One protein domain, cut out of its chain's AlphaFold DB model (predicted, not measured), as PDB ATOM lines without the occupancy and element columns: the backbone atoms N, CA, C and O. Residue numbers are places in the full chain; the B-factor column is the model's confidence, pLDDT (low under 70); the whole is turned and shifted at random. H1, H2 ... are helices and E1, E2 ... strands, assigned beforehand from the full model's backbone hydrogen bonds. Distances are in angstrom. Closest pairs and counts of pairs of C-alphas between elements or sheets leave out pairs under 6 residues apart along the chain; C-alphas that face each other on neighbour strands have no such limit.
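AT A GLANCE: This is residues 63 to 110 and 117 to 177 of the 179 residues of an uncharacterized protein of Candidatus Eisenbacteria bacterium RBG_16_71_46 (UniProt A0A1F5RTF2). A twisted four-stranded sheet, E1 to E4, forms the core; it curls round one helix, H1, on one of its faces, and a smaller three-stranded sheet, E5 to E7, covers part of its other face. The two sheets make a sandwich, two sheets face to face, in which their strands cross at 34 degrees, while H1 and the larger sheet make two layers, a helix on one face of a sheet. The printed part has 109 residues, with one named helix and seven named strands in the order H1 E1 E2 E3 E4 E5 E6 E7, and its class is mostly strand. Both sheets are antiparallel, in the orders E1 - E2 - E3 - E4 and E5 - E6 - E7, and E5 E6 E7 is a meander, each strand the antiparallel neighbour of the one before. The whole is compact, with a radius of gyration of the C-alphas of 13.7 A and spans of 44 by 34 by 19 A.

IN THESE COORDINATES: Find C-alpha 63 at (-39.840, 39.700, 19.633); there H1, residues 63 to 76, begins, and it runs 20.1 A to C-alpha 76. Next comes E1, residues 82 to 90, 24.8 A long, and then E2, residues 98 to 106, 26.9 A long. Beyond the cut, look for C-alpha 120 at (-35.994, 21.176, 26.988), where E3, residues 120 to 127, starts its 22.6 A. E4, residues 133 to 141, covers 20.9 A and bends by 55 degrees at residue 137. E5, residues 147 to 155, is 24.2 A long, and E6, residues 158 to 165, is 22.7 A long. E7, residues 171 to 176, runs 17.1 A and ends at C-alpha 176, (-21.470, 29.584, 39.519).

HOW THE PARTS SIT: Begin with the larger sheet, whose edge strands are E1 and E4. E1 and E2 form a hairpin, their directions 157 degrees apart; look at N 84 and O 104, 2.7 A apart and within hydrogen-bond range. E2 and E3 are antiparallel at 158 degrees, with N 105 and O 120 at 2.8 A. E3 and E4 form a hairpin at 164 degrees, with N 123 and O 138 at 2.9 A. H1 is on this sheet, with 57 pairs of C-alphas within 10 A; its closest C-alphas to E4 are those of Met 69 and Val 133, 6.2 A apart, and to E1 those of Leu 70 and Val 83, 7.1 A apart. In H1, 9 of 10 O i to N i+4 pairs are within hydrogen-bond range. Now move to the other sheet, where E5 and E6 form a hairpin at 157 degrees, with N 150 and O 162 at 2.8 A. E6 and E7 form a hairpin at 163 degrees, with N 161 and O 173 at 2.8 A. The parts of the two sheets that face each other are 10.0 A centre to centre. Between the sheets, the closest C-alphas of E1 and E5 are those of Glu 87 and Val 149, 7.0 A apart, and those of E4 and E7 are Phe 137 and Phe 175, 7.8 A apart. H1 is not on the smaller sheet and is apart from E5, E6 and E7.

THE WHOLE: The two C-alphas farthest apart are those of Pro 96 and Pro 110, 44.4 A. Residues 111 to 116 are not printed, and C-alphas 110 and 117 stand 8.4 A apart across this cut, in the link from E2 to E3. Of the links that are printed whole, E1 to E2 is short and the others are tight; the chain changes from one sheet to the other at the tight link E4 to E5. The mean pLDDT of the printed part is 70.1, and 42 residues are under 70, among them residues 78 to 85, 88 to 98 and 104 to 110.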
ATOM      1  N   ASP A  63     -40.121  40.523  20.801       67.50
ATOM      2  CA  ASP A  63     -39.840  39.700  19.633       67.50
ATOM      3  C   ASP A  63     -38.340  39.608  19.294       67.50
ATOM      4  O   ASP A  63     -37.877  38.553  18.859       67.50
ATOM      5  N   ALA A  64     -37.551  40.670  19.513       74.44
ATOM      6  CA  ALA A  64     -36.119  40.663  19.195       74.44
ATOM      7  C   ALA A  64     -35.298  39.852  20.214       74.44
ATOM      8  O   ALA A  64     -34.404  39.090  19.825       74.44
ATOM      9  N   LEU A  65     -35.615  39.975  21.510       76.44
ATOM     10  CA  LEU A  65     -34.988  39.165  22.556       76.44
ATOM     11  C   LEU A  65     -35.389  37.697  22.394       76.44
ATOM     12  O   LEU A  65     -34.521  36.822  22.430       76.44
ATOM     13  N   ASP A  66     -36.677  37.432  22.178       77.75
ATOM     14  CA  ASP A  66     -37.199  36.079  21.990       77.75
ATOM     15  C   ASP A  66     -36.560  35.408  20.769       77.75
ATOM     16  O   ASP A  66     -36.098  34.269  20.870       77.75
ATOM     17  N   ALA A  67     -36.404  36.128  19.652       79.75
ATOM     18  CA  ALA A  67     -35.688  35.635  18.475       79.75
ATOM     19  C   ALA A  67     -34.198  35.366  18.752       79.75
ATOM     20  O   ALA A  67     -33.657  34.357  18.291       79.75
ATOM     21  N   ALA A  68     -33.523  36.225  19.523       80.88
ATOM     22  CA  ALA A  68     -32.122  36.025  19.895       80.88
ATOM     23  C   ALA A  68     -31.935  34.811  20.822       80.88
ATOM     24  O   ALA A  68     -31.018  34.010  20.616       80.88
ATOM     25  N   MET A  69     -32.814  34.646  21.813       79.00
ATOM     26  CA  MET A  69     -32.826  33.488  22.711       79.00
ATOM     27  C   MET A  69     -33.136  32.200  21.947       79.00
ATOM     28  O   MET A  69     -32.419  31.208  22.105       79.00
ATOM     29  N   LEU A  70     -34.137  32.232  21.065       77.75
ATOM     30  CA  LEU A  70     -34.493  31.120  20.188       77.75
ATOM     31  C   LEU A  70     -33.322  30.715  19.293       77.75
ATOM     32  O   LEU A  70     -32.961  29.541  19.257       77.75
ATOM     33  N   GLY A  71     -32.693  31.675  18.614       79.25
ATOM     34  CA  GLY A  71     -31.549  31.416  17.744       79.25
ATOM     35  C   GLY A  71     -30.365  30.823  18.507       79.25
ATOM     36  O   GLY A  71     -29.791  29.819  18.080       79.25
ATOM     37  N   ALA A  72     -30.033  31.378  19.679       80.94
ATOM     38  CA  ALA A  72     -28.985  30.837  20.545       80.94
ATOM     39  C   ALA A  72     -29.278  29.385  20.965       80.94
ATOM     40  O   ALA A  72     -28.379  28.545  20.962       80.94
ATOM     41  N   PHE A  73     -30.537  29.076  21.274       77.25
ATOM     42  CA  PHE A  73     -30.969  27.736  21.655       77.25
ATOM     43  C   PHE A  73     -30.955  26.745  20.484       77.25
ATOM     44  O   PHE A  73     -30.415  25.644  20.603       77.25
ATOM     45  N   GLN A  74     -31.512  27.133  19.335       76.06
ATOM     46  CA  GLN A  74     -31.589  26.308  18.128       76.06
ATOM     47  C   GLN A  74     -30.209  26.010  17.541       76.06
ATOM     48  O   GLN A  74     -30.002  24.911  17.030       76.06
ATOM     49  N   ASN A  75     -29.242  26.920  17.683       81.38
ATOM     50  CA  ASN A  75     -27.853  26.653  17.308       81.38
ATOM     51  C   ASN A  75     -27.269  25.446  18.068       81.38
ATOM     52  O   ASN A  75     -26.514  24.666  17.489       81.38
ATOM     53  N   GLY A  76     -27.639  25.256  19.340       74.12
ATOM     54  CA  GLY A  76     -27.279  24.063  20.117       74.12
ATOM     55  C   GLY A  76     -28.211  22.866  19.885       74.12
ATOM     56  O   GLY A  76     -27.805  21.714  20.055       74.12
ATOM     57  N   HIS A  77     -29.459  23.126  19.482       73.38
ATOM     58  CA  HIS A  77     -30.531  22.135  19.380       73.38
ATOM     59  C   HIS A  77     -31.402  22.343  18.123       73.38
ATOM     60  O   HIS A  77     -32.579  22.689  18.234       73.38
ATOM     61  N   PRO A  78     -30.893  22.048  16.912       69.62
ATOM     62  CA  PRO A  78     -31.531  22.430  15.639       69.62
ATOM     63  C   PRO A  78     -32.869  21.732  15.339       69.62
ATOM     64  O   PRO A  78     -33.522  22.031  14.346       69.62
ATOM     65  N   ARG A  79     -33.281  20.768  16.173       63.84
ATOM     66  CA  ARG A  79     -34.562  20.047  16.057       63.84
ATOM     67  C   ARG A  79     -35.689  20.671  16.884       63.84
ATOM     68  O   ARG A  79     -36.806  20.169  16.855       63.84
ATOM     69  N   VAL A  80     -35.391  21.720  17.643       65.44
ATOM     70  CA  VAL A  80     -36.364  22.429  18.472       65.44
ATOM     71  C   VAL A  80     -37.150  23.406  17.604       65.44
ATOM     72  O   VAL A  80     -36.558  24.253  16.932       65.44
ATOM     73  N   ARG A  81     -38.479  23.288  17.624       58.94
ATOM     74  CA  ARG A  81     -39.383  24.104  16.801       58.94
ATOM     75  C   ARG A  81     -40.260  25.035  17.625       58.94
ATOM     76  O   ARG A  81     -40.363  26.201  17.271       58.94
ATOM     77  N   ASP A  82     -40.796  24.547  18.740       63.62
ATOM     78  CA  ASP A  82     -41.688  25.320  19.603       63.62
ATOM     79  C   ASP A  82     -40.965  25.730  20.875       63.62
ATOM     80  O   ASP A  82     -40.452  24.873  21.594       63.62
ATOM     81  N   VAL A  83     -40.927  27.031  21.150       63.31
ATOM     82  CA  VAL A  83     -40.234  27.612  22.299       63.31
ATOM     83  C   VAL A  83     -41.128  28.660  22.950       63.31
ATOM     84  O   VAL A  83     -41.710  29.499  22.272       63.31
ATOM     85  N   GLU A  84     -41.222  28.605  24.268       67.75
ATOM     86  CA  GLU A  84     -42.022  29.468  25.121       67.75
ATOM     87  C   GLU A  84     -41.119  30.092  26.190       67.75
ATOM     88  O   GLU A  84     -40.348  29.399  26.863       67.75
ATOM     89  N   LEU A  85     -41.225  31.406  26.369       69.38
ATOM     90  CA  LEU A  85     -40.597  32.111  27.480       69.38
ATOM     91  C   LEU A  85     -41.363  31.809  28.773       69.38
ATOM     92  O   LEU A  85     -42.525  32.172  28.917       69.38
ATOM     93  N   MET A  86     -40.701  31.161  29.730       71.06
ATOM     94  CA  MET A  86     -41.323  30.778  30.997       71.06
ATOM     95  C   MET A  86     -41.255  31.880  32.050       71.06
ATOM     96  O   MET A  86     -42.239  32.142  32.736       71.06
ATOM     97  N   GLU A  87     -40.078  32.476  32.241       72.81
ATOM     98  CA  GLU A  87     -39.852  33.429  33.327       72.81
ATOM     99  C   GLU A  87     -38.687  34.363  32.998       72.81
ATOM    100  O   GLU A  87     -37.663  33.924  32.465       72.81
ATOM    101  N   ILE A  88     -38.842  35.642  33.355       67.44
ATOM    102  CA  ILE A  88     -37.769  36.637  33.368       67.44
ATOM    103  C   ILE A  88     -37.634  37.182  34.787       67.44
ATOM    104  O   ILE A  88     -38.614  37.646  35.371       67.44
ATOM    105  N   LEU A  89     -36.414  37.193  35.321       68.38
ATOM    106  CA  LEU A  89     -36.110  37.833  36.598       68.38
ATOM    107  C   LEU A  89     -34.935  38.798  36.472       68.38
ATOM    108  O   LEU A  89     -33.910  38.492  35.866       68.38
ATOM    109  N   ALA A  90     -35.058  39.955  37.120       62.31
ATOM    110  CA  ALA A  90     -33.940  40.870  37.311       62.31
ATOM    111  C   ALA A  90     -32.879  40.228  38.225       62.31
ATOM    112  O   ALA A  90     -33.223  39.547  39.197       62.31
ATOM    113  N   ARG A  91     -31.585  40.437  37.945       65.88
ATOM    114  CA  ARG A  91     -30.514  39.896  38.794       65.88
ATOM    115  C   ARG A  91     -30.575  40.506  40.211       65.88
ATOM    116  O   ARG A  91     -30.494  41.727  40.335       65.88
ATOM    117  N   PRO A  92     -30.603  39.694  41.288       54.31
ATOM    118  CA  PRO A  92     -30.625  40.218  42.658       54.31
ATOM    119  C   PRO A  92     -29.301  40.848  43.134       54.31
ATOM    120  O   PRO A  92     -29.316  41.653  44.059       54.31
ATOM    121  N   SER A  93     -28.155  40.466  42.551       51.03
ATOM    122  CA  SER A  93     -26.803  40.801  43.052       51.03
ATOM    123  C   SER A  93     -25.805  41.226  41.961       51.03
ATOM    124  O   SER A  93     -24.594  41.135  42.137       51.03
ATOM    125  N   ALA A  94     -26.304  41.666  40.811       51.12
ATOM    126  CA  ALA A  94     -25.501  42.070  39.660       51.12
ATOM    127  C   ALA A  94     -25.174  43.556  39.622       51.12
ATOM    128  O   ALA A  94     -25.879  44.337  40.264       51.12
ATOM    129  N   PRO A  95     -24.223  43.972  38.760       47.62
ATOM    130  CA  PRO A  95     -24.234  45.331  38.247       47.62
ATOM    131  C   PRO A  95     -25.651  45.690  37.770       47.62
ATOM    132  O   PRO A  95     -26.307  44.844  37.149       47.62
ATOM    133  N   PRO A  96     -26.135  46.912  38.057       49.56
ATOM    134  CA  PRO A  96     -27.430  47.373  37.590       49.56
ATOM    135  C   PRO A  96     -27.563  47.096  36.098       49.56
ATOM    136  O   PRO A  96     -26.697  47.478  35.314       49.56
ATOM    137  N   GLY A  97     -28.634  46.403  35.727       54.50
ATOM    138  CA  GLY A  97     -28.901  46.139  34.330       54.50
ATOM    139  C   GLY A  97     -28.344  44.819  33.786       54.50
ATOM    140  O   GLY A  97     -27.654  44.774  32.775       54.50
ATOM    141  N   SER A  98     -28.689  43.702  34.408       66.00
ATOM    142  CA  SER A  98     -28.701  42.406  33.717       66.00
ATOM    143  C   SER A  98     -29.767  41.512  34.344       66.00
ATOM    144  O   SER A  98     -30.091  41.658  35.528       66.00
ATOM    145  N   GLY A  99     -30.353  40.630  33.541       73.81
ATOM    146  CA  GLY A  99     -31.463  39.762  33.918       73.81
ATOM    147  C   GLY A  99     -31.209  38.304  33.552       73.81
ATOM    148  O   GLY A  99     -30.205  37.955  32.930       73.81
ATOM    149  N   PHE A 100     -32.139  37.447  33.946       74.19
ATOM    150  CA  PHE A 100     -32.194  36.053  33.527       74.19
ATOM    151  C   PHE A 100     -33.500  35.788  32.809       74.19
ATOM    152  O   PHE A 100     -34.536  36.311  33.217       74.19
ATOM    153  N   ALA A 101     -33.440  34.932  31.797       76.12
ATOM    154  CA  ALA A 101     -34.607  34.437  31.090       76.12
ATOM    155  C   ALA A 101     -34.551  32.908  30.977       76.12
ATOM    156  O   ALA A 101     -33.472  32.319  30.844       76.12
ATOM    157  N   VAL A 102     -35.716  32.267  31.042       72.50
ATOM    158  CA  VAL A 102     -35.874  30.823  30.831       72.50
ATOM    159  C   VAL A 102     -36.743  30.583  29.618       72.50
ATOM    160  O   VAL A 102     -37.893  31.010  29.601       72.50
ATOM    161  N   LEU A 103     -36.232  29.816  28.662       70.31
ATOM    162  CA  LEU A 103     -37.056  29.247  27.606       70.31
ATOM    163  C   LEU A 103     -37.379  27.791  27.935       70.31
ATOM    164  O   LEU A 103     -36.477  27.030  28.286       70.31
ATOM    165  N   ALA A 104     -38.629  27.379  27.773       65.06
ATOM    166  CA  ALA A 104     -38.985  25.976  27.613       65.06
ATOM    167  C   ALA A 104     -39.359  25.705  26.169       65.06
ATOM    168  O   ALA A 104     -40.019  26.507  25.532       65.06
ATOM    169  N   SER A 105     -38.989  24.543  25.659       63.88
ATOM    170  CA  SER A 105     -39.317  24.160  24.295       63.88
ATOM    171  C   SER A 105     -39.794  22.730  24.241       63.88
ATOM    172  O   SER A 105     -39.078  21.858  24.735       63.88
ATOM    173  N   SER A 106     -40.934  22.434  23.630       55.38
ATOM    174  CA  SER A 106     -41.273  21.040  23.345       55.38
ATOM    175  C   SER A 106     -40.423  20.529  22.180       55.38
ATOM    176  O   SER A 106     -40.343  21.153  21.125       55.38
ATOM    177  N   TRP A 107     -39.777  19.374  22.351       51.16
ATOM    178  CA  TRP A 107     -39.390  18.563  21.194       51.16
ATOM    179  C   TRP A 107     -40.677  18.031  20.560       51.16
ATOM    180  O   TRP A 107     -41.481  17.437  21.279       51.16
ATOM    181  N   GLU A 108     -40.867  18.207  19.248       45.66
ATOM    182  CA  GLU A 108     -41.934  17.494  18.535       45.66
ATOM    183  C   GLU A 108     -41.780  15.986  18.801       45.66
ATOM    184  O   GLU A 108     -40.753  15.377  18.483       45.66
ATOM    185  N   ALA A 109     -42.804  15.388  19.413       35.81
ATOM    186  CA  ALA A 109     -43.011  13.947  19.374       35.81
ATOM    187  C   ALA A 109     -43.347  13.547  17.923       35.81
ATOM    188  O   ALA A 109     -43.998  14.326  17.220       35.81
ATOM    189  N   PRO A 110     -42.918  12.366  17.442       38.03
ATOM    190  CA  PRO A 110     -43.272  11.911  16.105       38.03
ATOM    191  C   PRO A 110     -44.797  11.862  15.937       38.03
ATOM    192  O   PRO A 110     -45.539  11.593  16.883       38.03
ATOM    193  N   GLY A 117     -42.246  13.318  24.186       49.75
ATOM    194  CA  GLY A 117     -41.614  14.601  23.896       49.75
ATOM    195  C   GLY A 117     -40.844  15.090  25.122       49.75
ATOM    196  O   GLY A 117     -41.418  15.404  26.162       49.75
ATOM    197  N   ARG A 118     -39.515  15.109  25.023       60.44
ATOM    198  CA  ARG A 118     -38.642  15.670  26.056       60.44
ATOM    199  C   ARG A 118     -38.579  17.174  25.839       60.44
ATOM    200  O   ARG A 118     -37.741  17.644  25.077       60.44
ATOM    201  N   THR A 119     -39.480  17.922  26.466       70.50
ATOM    202  CA  THR A 119     -39.372  19.384  26.494       70.50
ATOM    203  C   THR A 119     -38.003  19.751  27.078       70.50
ATOM    204  O   THR A 119     -37.571  19.142  28.050       70.50
ATOM    205  N   LEU A 120     -37.267  20.674  26.472       75.38
ATOM    206  CA  LEU A 120     -35.994  21.176  26.988       75.38
ATOM    207  C   LEU A 120     -36.232  22.509  27.694       75.38
ATOM    208  O   LEU A 120     -37.148  23.241  27.336       75.38
ATOM    209  N   ILE A 121     -35.419  22.811  28.698       78.12
ATOM    210  CA  ILE A 121     -35.373  24.115  29.354       78.12
ATOM    211  C   ILE A 121     -33.979  24.697  29.148       78.12
ATOM    212  O   ILE A 121     -32.995  24.037  29.482       78.12
ATOM    213  N   GLY A 122     -33.910  25.916  28.617       81.06
ATOM    214  CA  GLY A 122     -32.695  26.715  28.488       81.06
ATOM    215  C   GLY A 122     -32.679  27.878  29.473       81.06
ATOM    216  O   GLY A 122     -33.692  28.550  29.652       81.06
ATOM    217  N   VAL A 123     -31.524  28.120  30.095       82.38
ATOM    218  CA  VAL A 123     -31.297  29.249  31.008       82.38
ATOM    219  C   VAL A 123     -30.332  30.239  30.360       82.38
ATOM    220  O   VAL A 123     -29.209  29.873  30.003       82.38
ATOM    221  N   PHE A 124     -30.758  31.495  30.243       83.69
ATOM    222  CA  PHE A 124     -30.033  32.551  29.539       83.69
ATOM    223  C   PHE A 124     -29.741  33.731  30.457       83.69
ATOM    224  O   PHE A 124     -30.570  34.141  31.271       83.69
ATOM    225  N   GLU A 125     -28.552  34.294  30.287       81.94
ATOM    226  CA  GLU A 125     -28.205  35.624  30.761       81.94
ATOM    227  C   GLU A 125     -28.630  36.647  29.714       81.94
ATOM    228  O   GLU A 125     -28.257  36.522  28.543       81.94
ATOM    229  N   VAL A 126     -29.365  37.668  30.135       80.50
ATOM    230  CA  VAL A 126     -29.810  38.765  29.273       80.50
ATOM    231  C   VAL A 126     -29.339  40.101  29.841       80.50
ATOM    232  O   VAL A 126     -29.005  40.219  31.025       80.50
ATOM    233  N   ASP A 127     -29.251  41.111  28.987       77.06
ATOM    234  CA  ASP A 127     -28.842  42.450  29.396       77.06
ATOM    235  C   ASP A 127     -29.903  43.181  30.238       77.06
ATOM    236  O   ASP A 127     -30.969  42.659  30.563       77.06
ATOM    237  N   ALA A 128     -29.555  44.396  30.663       70.25
ATOM    238  CA  ALA A 128     -30.364  45.269  31.512       70.25
ATOM    239  C   ALA A 128     -31.762  45.513  30.997       70.25
ATOM    240  O   ALA A 128     -32.722  45.597  31.762       70.25
ATOM    241  N   GLU A 129     -31.803  45.722  29.692       71.81
ATOM    242  CA  GLU A 129     -32.947  46.228  28.970       71.81
ATOM    243  C   GLU A 129     -33.804  45.074  28.459       71.81
ATOM    244  O   GLU A 129     -34.852  45.326  27.874       71.81
ATOM    245  N   LEU A 130     -33.391  43.822  28.723       72.12
ATOM    246  CA  LEU A 130     -34.020  42.615  28.199       72.12
ATOM    247  C   LEU A 130     -34.109  42.679  26.665       72.12
ATOM    248  O   LEU A 130     -35.118  42.316  26.072       72.12
ATOM    249  N   ALA A 131     -33.053  43.178  26.028       72.56
ATOM    250  CA  ALA A 131     -32.966  43.383  24.587       72.56
ATOM    251  C   ALA A 131     -31.985  42.407  23.926       72.56
ATOM    252  O   ALA A 131     -32.083  42.137  22.729       72.56
ATOM    253  N   ARG A 132     -31.029  41.858  24.690       76.81
ATOM    254  CA  ARG A 132     -29.991  40.978  24.146       76.81
ATOM    255  C   ARG A 132     -29.627  39.831  25.077       76.81
ATOM    256  O   ARG A 132     -29.435  40.013  26.276       76.81
ATOM    257  N   VAL A 133     -29.390  38.664  24.478       81.00
ATOM    258  CA  VAL A 133     -28.757  37.514  25.137       81.00
ATOM    259  C   VAL A 133     -27.259  37.753  25.286       81.00
ATOM    260  O   VAL A 133     -26.547  37.942  24.301       81.00
ATOM    261  N   LEU A 134     -26.774  37.724  26.522       82.94
ATOM    262  CA  LEU A 134     -25.356  37.841  26.848       82.94
ATOM    263  C   LEU A 134     -24.665  36.475  26.841       82.94
ATOM    264  O   LEU A 134     -23.535  36.358  26.369       82.94
ATOM    265  N   ARG A 135     -25.333  35.439  27.366       78.31
ATOM    266  CA  ARG A 135     -24.757  34.098  27.527       78.31
ATOM    267  C   ARG A 135     -25.830  33.020  27.686       78.31
ATOM    268  O   ARG A 135     -26.875  33.261  28.279       78.31
ATOM    269  N   VAL A 136     -25.530  31.804  27.228       82.19
ATOM    270  CA  VAL A 136     -26.300  30.588  27.541       82.19
ATOM    271  C   VAL A 136     -25.626  29.874  28.713       82.19
ATOM    272  O   VAL A 136     -24.438  29.563  28.628       82.19
ATOM    273  N   PHE A 137     -26.349  29.633  29.808       77.31
ATOM    274  CA  PHE A 137     -25.801  28.940  30.979       77.31
ATOM    275  C   PHE A 137     -25.881  27.426  30.843       77.31
ATOM    276  O   PHE A 137     -24.897  26.732  31.089       77.31
ATOM    277  N   ASP A 138     -27.068  26.918  30.521       75.75
ATOM    278  CA  ASP A 138     -27.333  25.485  30.512       75.75
ATOM    279  C   ASP A 138     -28.617  25.170  29.745       75.75
ATOM    280  O   ASP A 138     -29.519  26.011  29.648       75.75
ATOM    281  N   VAL A 139     -28.700  23.939  29.245       75.56
ATOM    282  CA  VAL A 139     -29.897  23.370  28.630       75.56
ATOM    283  C   VAL A 139     -30.104  21.954  29.151       75.56
ATOM    284  O   VAL A 139     -29.227  21.098  29.036       75.56
ATOM    285  N   PHE A 140     -31.279  21.676  29.712       74.19
ATOM    286  CA  PHE A 140     -31.571  20.381  30.326       74.19
ATOM    287  C   PHE A 140     -32.999  19.899  30.035       74.19
ATOM    288  O   PHE A 140     -33.890  20.701  29.761       74.19
ATOM    289  N   PRO A 141     -33.257  18.578  30.095       72.25
ATOM    290  CA  PRO A 141     -34.590  18.040  29.861       72.25
ATOM    291  C   PRO A 141     -35.560  18.394  30.996       72.25
ATOM    292  O   PRO A 141     -35.280  18.181  32.180       72.25
ATOM    293  N   ARG A 142     -36.738  18.877  30.611       68.06
ATOM    294  CA  ARG A 142     -37.928  19.061  31.438       68.06
ATOM    295  C   ARG A 142     -38.655  17.716  31.618       68.06
ATOM    296  O   ARG A 142     -38.772  16.954  30.657       68.06
ATOM    297  N   PRO A 143     -39.159  17.398  32.823       60.66
ATOM    298  CA  PRO A 143     -40.134  16.318  33.002       60.66
ATOM    299  C   PRO A 143     -41.480  16.651  32.324       60.66
ATOM    300  O   PRO A 143     -41.762  17.811  32.050       60.66
ATOM    301  N   ALA A 144     -42.310  15.641  32.048       57.22
ATOM    302  CA  ALA A 144     -43.528  15.778  31.232       57.22
ATOM    303  C   ALA A 144     -44.619  16.702  31.825       57.22
ATOM    304  O   ALA A 144     -45.526  17.109  31.105       57.22
ATOM    305  N   ASP A 145     -44.523  17.059  33.106       60.38
ATOM    306  CA  ASP A 145     -45.547  17.824  33.816       60.38
ATOM    307  C   ASP A 145     -45.376  19.353  33.685       60.38
ATOM    308  O   ASP A 145     -44.336  19.894  33.274       60.38
ATOM    309  N   SER A 146     -46.418  20.092  34.075       62.34
ATOM    310  CA  SER A 146     -46.348  21.528  34.353       62.34
ATOM    311  C   SER A 146     -45.267  21.801  35.410       62.34
ATOM    312  O   SER A 146     -45.301  21.248  36.511       62.34
ATOM    313  N   VAL A 147     -44.281  22.634  35.053       65.94
ATOM    314  CA  VAL A 147     -43.215  23.082  35.962       65.94
ATOM    315  C   VAL A 147     -43.218  24.589  36.091       65.94
ATOM    316  O   VAL A 147     -43.352  25.296  35.097       65.94
ATOM    317  N   THR A 148     -42.972  25.048  37.311       73.50
ATOM    318  CA  THR A 148     -42.609  26.433  37.615       73.50
ATOM    319  C   THR A 148     -41.094  26.505  37.798       73.50
ATOM    320  O   THR A 148     -40.520  25.623  38.444       73.50
ATOM    321  N   VAL A 149     -40.430  27.522  37.239       74.69
ATOM    322  CA  VAL A 149     -38.966  27.681  37.305       74.69
ATOM    323  C   VAL A 149     -38.612  28.952  38.057       74.69
ATOM    324  O   VAL A 149     -38.611  30.027  37.490       74.69
ATOM    325  N   ARG A 150     -38.237  28.825  39.326       74.38
ATOM    326  CA  ARG A 150     -37.899  29.967  40.178       74.38
ATOM    327  C   ARG A 150     -36.395  30.131  40.293       74.38
ATOM    328  O   ARG A 150     -35.665  29.140  40.381       74.38
ATOM    329  N   PHE A 151     -35.931  31.370  40.394       76.25
ATOM    330  CA  PHE A 151     -34.534  31.656  40.703       76.25
ATOM    331  C   PHE A 151     -34.372  32.212  42.112       76.25
ATOM    332  O   PHE A 151     -35.158  33.033  42.580       76.25
ATOM    333  N   GLU A 152     -33.311  31.787  42.781       73.94
ATOM    334  CA  GLU A 152     -32.960  32.222  44.125       73.94
ATOM    335  C   GLU A 152     -31.463  32.533  44.174       73.94
ATOM    336  O   GLU A 152     -30.630  31.717  43.769       73.94
ATOM    337  N   ALA A 153     -31.099  33.707  44.691       72.25
ATOM    338  CA  ALA A 153     -29.704  34.001  44.987       72.25
ATOM    339  C   ALA A 153     -29.237  33.074  46.119       72.25
ATOM    340  O   ALA A 153     -29.814  33.076  47.209       72.25
ATOM    341  N   HIS A 154     -28.219  32.254  45.857       71.19
ATOM    342  CA  HIS A 154     -27.649  31.373  46.874       71.19
ATOM    343  C   HIS A 154     -26.449  32.020  47.575       71.19
ATOM    344  O   HIS A 154     -26.310  31.903  48.790       71.19
ATOM    345  N   SER A 155     -25.616  32.729  46.813       72.75
ATOM    346  CA  SER A 155     -24.510  33.568  47.285       72.75
ATOM    347  C   SER A 155     -24.357  34.765  46.333       72.75
ATOM    348  O   SER A 155     -25.067  34.838  45.329       72.75
ATOM    349  N   ALA A 156     -23.429  35.686  46.611       66.50
ATOM    350  CA  ALA A 156     -23.146  36.812  45.712       66.50
ATOM    351  C   ALA A 156     -22.787  36.361  44.278       66.50
ATOM    352  O   ALA A 156     -23.100  37.064  43.320       66.50
ATOM    353  N   GLU A 157     -22.204  35.165  44.138       68.06
ATOM    354  CA  GLU A 157     -21.678  34.611  42.883       68.06
ATOM    355  C   GLU A 157     -22.427  33.358  42.415       68.06
ATOM    356  O   GLU A 157     -22.030  32.717  41.448       68.06
ATOM    357  N   THR A 158     -23.478  32.930  43.113       73.38
ATOM    358  CA  THR A 158     -24.159  31.667  42.805       73.38
ATOM    359  C   THR A 158     -25.655  31.869  42.677       73.38
ATOM    360  O   THR A 158     -26.323  32.319  43.613       73.38
ATOM    361  N   LEU A 159     -26.191  31.446  41.536       75.12
ATOM    362  CA  LEU A 159     -27.621  31.408  41.275       75.12
ATOM    363  C   LEU A 159     -28.141  29.988  41.466       75.12
ATOM    364  O   LEU A 159     -27.583  29.033  40.924       75.12
ATOM    365  N   ARG A 160     -29.231  29.839  42.211       77.50
ATOM    366  CA  ARG A 160     -29.963  28.581  42.324       77.50
ATOM    367  C   ARG A 160     -31.224  28.653  41.475       77.50
ATOM    368  O   ARG A 160     -32.058  29.524  41.688       77.50
ATOM    369  N   VAL A 161     -31.380  27.703  40.562       76.50
ATOM    370  CA  VAL A 161     -32.624  27.465  39.826       76.50
ATOM    371  C   VAL A 161     -33.381  26.336  40.513       76.50
ATOM    372  O   VAL A 161     -32.824  25.260  40.769       76.50
ATOM    373  N   VAL A 162     -34.643  26.590  40.834       77.75
ATOM    374  CA  VAL A 162     -35.566  25.658  41.476       77.75
ATOM    375  C   VAL A 162     -36.696  25.363  40.505       77.75
ATOM    376  O   VAL A 162     -37.460  26.248  40.139       77.75
ATOM    377  N   MET A 163     -36.813  24.103  40.106       77.62
ATOM    378  CA  MET A 163     -37.935  23.628  39.307       77.62
ATOM    379  C   MET A 163     -38.932  22.910  40.207       77.62
ATOM    380  O   MET A 163     -38.576  21.916  40.845       77.62
ATOM    381  N   GLU A 164     -40.173  23.374  40.222       76.81
ATOM    382  CA  GLU A 164     -41.277  22.761  40.959       76.81
ATOM    383  C   GLU A 164     -42.201  22.044  39.971       76.81
ATOM    384  O   GLU A 164     -42.817  22.686  39.129       76.81
ATOM    385  N   THR A 165     -42.278  20.713  40.045       69.88
ATOM    386  CA  THR A 165     -43.227  19.889  39.272       69.88
ATOM    387  C   THR A 165     -44.509  19.697  40.068       69.88
ATOM    388  O   THR A 165     -44.428  19.409  41.268       69.88
ATOM    389  N   ALA A 166     -45.675  19.762  39.421       65.88
ATOM    390  CA  ALA A 166     -46.948  19.453  40.072       65.88
ATOM    391  C   ALA A 166     -46.899  18.074  40.772       65.88
ATOM    392  O   ALA A 166     -46.749  17.041  40.130       65.88
ATOM    393  N   GLY A 167     -46.980  18.063  42.108       65.00
ATOM    394  CA  GLY A 167     -46.987  16.832  42.911       65.00
ATOM    395  C   GLY A 167     -45.626  16.155  43.145       65.00
ATOM    396  O   GLY A 167     -45.598  15.064  43.713       65.00
ATOM    397  N   GLY A 168     -44.503  16.771  42.755       71.44
ATOM    398  CA  GLY A 168     -43.154  16.216  42.934       71.44
ATOM    399  C   GLY A 168     -42.241  17.054  43.835       71.44
ATOM    400  O   GLY A 168     -42.520  18.212  44.139       71.44
ATOM    401  N   ALA A 169     -41.116  16.470  44.262       74.12
ATOM    402  CA  ALA A 169     -40.081  17.216  44.977       74.12
ATOM    403  C   ALA A 169     -39.349  18.178  44.019       74.12
ATOM    404  O   ALA A 169     -39.040  17.785  42.888       74.12
ATOM    405  N   PRO A 170     -39.019  19.408  44.457       76.25
ATOM    406  CA  PRO A 170     -38.354  20.368  43.593       76.25
ATOM    407  C   PRO A 170     -36.963  19.876  43.186       76.25
ATOM    408  O   PRO A 170     -36.169  19.444  44.029       76.25
ATOM    409  N   ARG A 171     -36.636  19.994  41.897       75.44
ATOM    410  CA  ARG A 171     -35.280  19.751  41.385       75.44
ATOM    411  C   ARG A 171     -34.490  21.053  41.445       75.44
ATOM    412  O   ARG A 171     -34.999  22.105  41.071       75.44
ATOM    413  N   ARG A 172     -33.250  20.995  41.933       80.88
ATOM    414  CA  ARG A 172     -32.410  22.180  42.166       80.88
ATOM    415  C   ARG A 172     -31.120  22.084  41.361       80.88
ATOM    416  O   ARG A 172     -30.478  21.035  41.374       80.88
ATOM    417  N   ARG A 173     -30.725  23.181  40.718       79.00
ATOM    418  CA  ARG A 173     -29.409  23.349  40.083       79.00
ATOM    419  C   ARG A 173     -28.771  24.645  40.564       79.00
ATOM    420  O   ARG A 173     -29.457  25.654  40.685       79.00
ATOM    421  N   ALA A 174     -27.480  24.598  40.870       79.75
ATOM    422  CA  ALA A 174     -26.697  25.771  41.237       79.75
ATOM    423  C   ALA A 174     -25.721  26.093  40.106       79.75
ATOM    424  O   ALA A 174     -25.030  25.197  39.621       79.75
ATOM    425  N   PHE A 175     -25.668  27.360  39.710       74.50
ATOM    426  CA  PHE A 175     -24.776  27.878  38.682       74.50
ATOM    427  C   PHE A 175     -23.815  28.874  39.317       74.50
ATOM    428  O   PHE A 175     -24.246  29.794  40.018       74.50
ATOM    429  N   LEU A 176     -22.519  28.670  39.084       68.31
ATOM    430  CA  LEU A 176     -21.470  29.584  39.519       68.31
ATOM    431  C   LEU A 176     -21.278  30.673  38.469       68.31
ATOM    432  O   LEU A 176     -21.202  30.391  37.272       68.31
ATOM    433  N   TRP A 177     -21.181  31.909  38.932       61.78
ATOM    434  CA  TRP A 177     -20.841  33.049  38.110       61.78
ATOM    435  C   TRP A 177     -19.315  33.141  37.991       61.78
ATOM    436  O   TRP A 177     -18.657  33.373  39.004       61.78
TER     437      TRP A 177